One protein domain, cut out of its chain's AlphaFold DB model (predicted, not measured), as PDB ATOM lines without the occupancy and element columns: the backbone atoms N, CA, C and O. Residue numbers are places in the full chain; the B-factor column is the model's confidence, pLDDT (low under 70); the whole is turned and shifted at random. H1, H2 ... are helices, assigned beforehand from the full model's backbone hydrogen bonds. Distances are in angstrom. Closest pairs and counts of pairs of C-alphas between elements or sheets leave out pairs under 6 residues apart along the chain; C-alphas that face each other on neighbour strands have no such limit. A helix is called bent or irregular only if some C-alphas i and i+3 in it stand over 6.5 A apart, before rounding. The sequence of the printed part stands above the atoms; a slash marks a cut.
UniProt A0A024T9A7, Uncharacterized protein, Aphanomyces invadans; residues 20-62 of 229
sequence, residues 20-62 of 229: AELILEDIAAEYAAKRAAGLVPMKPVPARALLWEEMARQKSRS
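What this domain is: This is residues 20 to 62 of the 229 residues of an uncharacterized protein of Aphanomyces invadans (UniProt A0A024T9A7). Two helices, H1 and H2, form the arms of a wide, open V, and a stretched link of residues 37 to 46 runs across its foot. The arms keep well away from each other, with empty space between them and no shared core. The printed part has 43 residues, with two named helices, H1 then H2 along the chain, and no named strand, and the class is all helix. It is extended, with a radius of gyration of the C-alphas of 14.7 A, and the C-alphas span 38 by 24 by 15 A, an elongated outline.

Where its parts are: H1, the longest helix by residues, takes residues 20 to 36 and measures 24.3 A from first to last C-alpha. It begins with C-alpha 20 at (145.247, 122.607, 173.693) and ends with C-alpha 36 at (160.965, 117.970, 191.665). The link then passes C-alpha 41 at (153.856, 122.579, 198.441). H2 takes residues 47 to 61 and measures 20.6 A, ending with C-alpha 61 at (146.223, 146.741, 195.697).

How they stand to each other: H1 and H2 are apart, with no C-alpha of the one within 8 A of the other. The link between them, 10 residues, is short but not tight. Residues 20 to 30, of H1, stand free. Residues 41 to 62, of which 47 to 61 belong to H2, stand free too. In H1 every O i to N i+4 pair is within hydrogen-bond range; in H2, 10 of 11 are. Neither helix is bent.

The domain as a whole: The two C-alphas farthest apart, those of Glu 21 and Ser 62, are 38.6 A from each other. The printed part has no cut, and it has no long link. The mean pLDDT of the printed part is 78.5, and residues 55 to 62 are under 70.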
ATOM      1  N   ALA A  20     145.602 122.634 172.279       82.50
ATOM      2  CA  ALA A  20     145.247 122.607 173.693       82.50
ATOM      3  C   ALA A  20     145.920 121.450 174.454       82.50
ATOM      4  O   ALA A  20     146.354 121.645 175.584       82.50
ATOM      5  N   GLU A  21     146.047 120.268 173.847       83.62
ATOM      6  CA  GLU A  21     146.710 119.116 174.470       83.62
ATOM      7  C   GLU A  21     148.223 119.334 174.602       83.62
ATOM      8  O   GLU A  21     148.781 119.036 175.653       83.62
ATOM      9  N   LEU A  22     148.867 119.955 173.607       88.12
ATOM     10  CA  LEU A  22     150.274 120.377 173.697       88.12
ATOM     11  C   LEU A  22     150.509 121.357 174.858       88.12
ATOM     12  O   LEU A  22     151.441 121.188 175.638       88.12
ATOM     13  N   ILE A  23     149.624 122.348 175.019       89.31
ATOM     14  CA  ILE A  23     149.694 123.303 176.138       89.31
ATOM     15  C   ILE A  23     149.542 122.579 177.483       89.31
ATOM     16  O   ILE A  23     150.227 122.910 178.450       89.31
ATOM     17  N   LEU A  24     148.655 121.587 177.565       90.00
ATOM     18  CA  LEU A  24     148.458 120.805 178.786       90.00
ATOM     19  C   LEU A  24     149.675 119.931 179.119       90.00
ATOM     20  O   LEU A  24     150.024 119.824 180.295       90.00
ATOM     21  N   GLU A  25     150.330 119.343 178.116       88.69
ATOM     22  CA  GLU A  25     151.571 118.580 178.297       88.69
ATOM     23  C   GLU A  25     152.718 119.471 178.799       88.69
ATOM     24  O   GLU A  25     153.399 119.101 179.760       88.69
ATOM     25  N   ASP A  26     152.869 120.675 178.241       91.94
ATOM     26  CA  ASP A  26     153.872 121.651 178.687       91.94
ATOM     27  C   ASP A  26     153.622 122.110 180.132       91.94
ATOM     28  O   ASP A  26     154.537 122.095 180.962       91.94
ATOM     29  N   ILE A  27     152.372 122.441 180.483       89.75
ATOM     30  CA  ILE A  27     152.002 122.816 181.858       89.75
ATOM     31  C   ILE A  27     152.263 121.651 182.823       89.75
ATOM     32  O   ILE A  27     152.755 121.859 183.938       89.75
ATOM     33  N   ALA A  28     151.953 120.417 182.417       89.31
ATOM     34  CA  ALA A  28     152.190 119.231 183.234       89.31
ATOM     35  C   ALA A  28     153.689 118.989 183.467       89.31
ATOM     36  O   ALA A  28     154.089 118.687 184.598       89.31
ATOM     37  N   ALA A  29     154.520 119.162 182.436       89.75
ATOM     38  CA  ALA A  29     155.971 119.050 182.532       89.75
ATOM     39  C   ALA A  29     156.563 120.144 183.437       89.75
ATOM     40  O   ALA A  29     157.365 119.845 184.329       89.75
ATOM     41  N   GLU A  30     156.114 121.390 183.285       89.88
ATOM     42  CA  GLU A  30     156.538 122.504 184.132       89.88
ATOM     43  C   GLU A  30     156.143 122.273 185.598       89.88
ATOM     44  O   GLU A  30     156.950 122.458 186.514       89.88
ATOM     45  N   TYR A  31     154.921 121.799 185.845       89.00
ATOM     46  CA  TYR A  31     154.455 121.469 187.190       89.00
ATOM     47  C   TYR A  31     155.233 120.295 187.807       89.00
ATOM     48  O   TYR A  31     155.548 120.313 189.001       89.00
ATOM     49  N   ALA A  32     155.581 119.279 187.012       87.56
ATOM     50  CA  ALA A  32     156.418 118.165 187.454       87.56
ATOM     51  C   ALA A  32     157.836 118.631 187.822       87.56
ATOM     52  O   ALA A  32     158.335 118.267 188.888       87.56
ATOM     53  N   ALA A  33     158.442 119.496 187.006       89.56
ATOM     54  CA  ALA A  33     159.743 120.095 187.293       89.56
ATOM     55  C   ALA A  33     159.705 120.956 188.565       89.56
ATOM     56  O   ALA A  33     160.566 120.820 189.434       89.56
ATOM     57  N   LYS A  34     158.663 121.781 188.738       89.31
ATOM     58  CA  LYS A  34     158.463 122.589 189.954       89.31
ATOM     59  C   LYS A  34     158.278 121.722 191.205       89.31
ATOM     60  O   LYS A  34     158.796 122.077 192.264       89.31
ATOM     61  N   ARG A  35     157.596 120.573 191.102       86.00
ATOM     62  CA  ARG A  35     157.516 119.581 192.193       86.00
ATOM     63  C   ARG A  35     158.873 118.954 192.503       86.00
ATOM     64  O   ARG A  35     159.234 118.889 193.673       86.00
ATOM     65  N   ALA A  36     159.626 118.538 191.486       84.69
ATOM     66  CA  ALA A  36     160.965 117.970 191.665       84.69
ATOM     67  C   ALA A  36     161.948 118.977 192.291       84.69
ATOM     68  O   ALA A  36     162.794 118.595 193.094       84.69
ATOM     69  N   ALA A  37     161.785 120.267 191.986       87.94
ATOM     70  CA  ALA A  37     162.538 121.365 192.586       87.94
ATOM     71  C   ALA A  37     162.046 121.776 193.991       87.94
ATOM     72  O   ALA A  37     162.610 122.690 194.589       87.94
ATOM     73  N   GLY A  38     160.986 121.152 194.523       83.75
ATOM     74  CA  GLY A  38     160.428 121.475 195.843       83.75
ATOM     75  C   GLY A  38     159.675 122.810 195.921       83.75
ATOM     76  O   GLY A  38     159.372 123.274 197.016       83.75
ATOM     77  N   LEU A  39     159.353 123.426 194.780       82.44
ATOM     78  CA  LEU A  39     158.648 124.714 194.696       82.44
ATOM     79  C   LEU A  39     157.125 124.577 194.801       82.44
ATOM     80  O   LEU A  39     156.422 125.570 194.966       82.44
ATOM     81  N   VAL A  40     156.607 123.353 194.692       84.56
ATOM     82  CA  VAL A  40     155.184 123.055 194.869       84.56
ATOM     83  C   VAL A  40     154.977 122.464 196.263       84.56
ATOM     84  O   VAL A  40     155.515 121.389 196.552       84.56
ATOM     85  N   PRO A  41     154.189 123.119 197.131       77.50
ATOM     86  CA  PRO A  41     153.856 122.579 198.441       77.50
ATOM     87  C   PRO A  41     153.141 121.229 198.311       77.50
ATOM     88  O   PRO A  41     152.055 121.130 197.751       77.50
ATOM     89  N   MET A  42     153.755 120.176 198.852       76.31
ATOM     90  CA  MET A  42     153.162 118.830 198.893       76.31
ATOM     91  C   MET A  42     152.104 118.678 199.991       76.31
ATOM     92  O   MET A  42     151.289 117.759 199.950       76.31
ATOM     93  N   LYS A  43     152.132 119.564 200.991       79.50
ATOM     94  CA  LYS A  43     151.125 119.646 202.049       79.50
ATOM     95  C   LYS A  43     150.157 120.780 201.719       79.50
ATOM     96  O   LYS A  43     150.621 121.820 201.244       79.50
ATOM     97  N   PRO A  44     148.851 120.615 201.993       74.94
ATOM     98  CA  PRO A  44     147.899 121.703 201.833       74.94
ATOM     99  C   PRO A  44     148.370 122.906 202.652       74.94
ATOM    100  O   PRO A  44     148.720 122.777 203.828       74.94
ATOM    101  N   VAL A  45     148.425 124.068 202.004       74.12
ATOM    102  CA  VAL A  45     148.810 125.316 202.660       74.12
ATOM    103  C   VAL A  45     147.708 125.667 203.664       74.12
ATOM    104  O   VAL A  45     146.541 125.734 203.270       74.12
ATOM    105  N   PRO A  46     148.026 125.875 204.955       77.62
ATOM    106  CA  PRO A  46     147.019 126.232 205.944       77.62
ATOM    107  C   PRO A  46     146.258 127.491 205.519       77.62
ATOM    108  O   PRO A  46     146.872 128.460 205.070       77.62
ATOM    109  N   ALA A  47     144.941 127.517 205.735       75.06
ATOM    110  CA  ALA A  47     144.087 128.654 205.370       75.06
ATOM    111  C   ALA A  47     144.604 129.995 205.926       75.06
ATOM    112  O   ALA A  47     144.501 131.028 205.272       75.06
ATOM    113  N   ARG A  48     145.252 129.974 207.099       73.56
ATOM    114  CA  ARG A  48     145.904 131.143 207.705       73.56
ATOM    115  C   ARG A  48     147.043 131.719 206.854       73.56
ATOM    116  O   ARG A  48     147.187 132.935 206.794       73.56
ATOM    117  N   ALA A  49     147.844 130.871 206.211       73.38
ATOM    118  CA  ALA A  49     148.923 131.316 205.333       73.38
ATOM    119  C   ALA A  49     148.362 131.909 204.032       73.38
ATOM    120  O   ALA A  49     148.827 132.962 203.604       73.38
ATOM    121  N   LEU A  50     147.300 131.310 203.480       73.56
ATOM    122  CA  LEU A  50     146.579 131.875 202.335       73.56
ATOM    123  C   LEU A  50     145.958 133.240 202.670       73.56
ATOM    124  O   LEU A  50     146.071 134.170 201.880       73.56
ATOM    125  N   LEU A  51     145.370 133.393 203.863       76.19
ATOM    126  CA  LEU A  51     144.816 134.666 204.334       76.19
ATOM    127  C   LEU A  51     145.898 135.741 204.487       76.19
ATOM    128  O   LEU A  51     145.685 136.884 204.100       76.19
ATOM    129  N   TRP A  52     147.064 135.395 205.038       75.81
ATOM    130  CA  TRP A  52     148.191 136.328 205.150       75.81
ATOM    131  C   TRP A  52     148.733 136.751 203.785       75.81
ATOM    132  O   TRP A  52     149.015 137.932 203.585       75.81
ATOM    133  N   GLU A  53     148.849 135.815 202.845       72.56
ATOM    134  CA  GLU A  53     149.287 136.109 201.481       72.56
ATOM    135  C   GLU A  53     148.259 136.976 200.734       72.56
ATOM    136  O   GLU A  53     148.635 137.923 200.039       72.56
ATOM    137  N   GLU A  54     146.963 136.727 200.939       71.56
ATOM    138  CA  GLU A  54     145.882 137.550 200.393       71.56
ATOM    139  C   GLU A  54     145.865 138.951 201.021       71.56
ATOM    140  O   GLU A  54     145.852 139.941 200.295       71.56
ATOM    141  N   MET A  55     145.988 139.080 202.347       66.94
ATOM    142  CA  MET A  55     146.102 140.390 203.008       66.94
ATOM    143  C   MET A  55     147.357 141.160 202.569       66.94
ATOM    144  O   MET A  55     147.320 142.386 202.436       66.94
ATOM    145  N   ALA A  56     148.468 140.467 202.303       65.31
ATOM    146  CA  ALA A  56     149.682 141.075 201.762       65.31
ATOM    147  C   ALA A  56     149.494 141.558 200.311       65.31
ATOM    148  O   ALA A  56     149.926 142.664 199.977       65.31
ATOM    149  N   ARG A  57     148.791 140.787 199.467       65.44
ATOM    150  CA  ARG A  57     148.385 141.215 198.114       65.44
ATOM    151  C   ARG A  57     147.376 142.366 198.139       65.44
ATOM    152  O   ARG A  57     147.417 143.246 197.280       65.44
ATOM    153  N   GLN A  58     146.487 142.407 199.124       61.09
ATOM    154  CA  GLN A  58     145.514 143.490 199.257       61.09
ATOM    155  C   GLN A  58     146.154 144.791 199.747       61.09
ATOM    156  O   GLN A  58     145.810 145.855 199.230       61.09
ATOM    157  N   LYS A  59     147.160 144.719 200.631       59.97
ATOM    158  CA  LYS A  59     147.967 145.884 201.037       59.97
ATOM    159  C   LYS A  59     148.621 146.599 199.850       59.97
ATOM    160  O   LYS A  59     148.704 147.827 199.861       59.97
ATOM    161  N   SER A  60     149.040 145.869 198.812       56.47
ATOM    162  CA  SER A  60     149.604 146.477 197.597       56.47
ATOM    163  C   SER A  60     148.539 146.943 196.594       56.47
ATOM    164  O   SER A  60     148.754 147.945 195.911       56.47
ATOM    165  N   ARG A  61     147.361 146.296 196.534       54.47
ATOM    166  CA  ARG A  61     146.223 146.741 195.697       54.47
ATOM    167  C   ARG A  61     145.491 147.963 196.241       54.47
ATOM    168  O   ARG A  61     144.831 148.659 195.466       54.47
ATOM    169  N   SER A  62     145.621 148.279 197.529       55.19
ATOM    170  CA  SER A  62     145.179 149.559 198.088       55.19
ATOM    171  C   SER A  62     146.116 150.695 197.664       55.19
ATOM    172  O   SER A  62     146.808 151.309 198.481       55.19
TER     173      SER A  62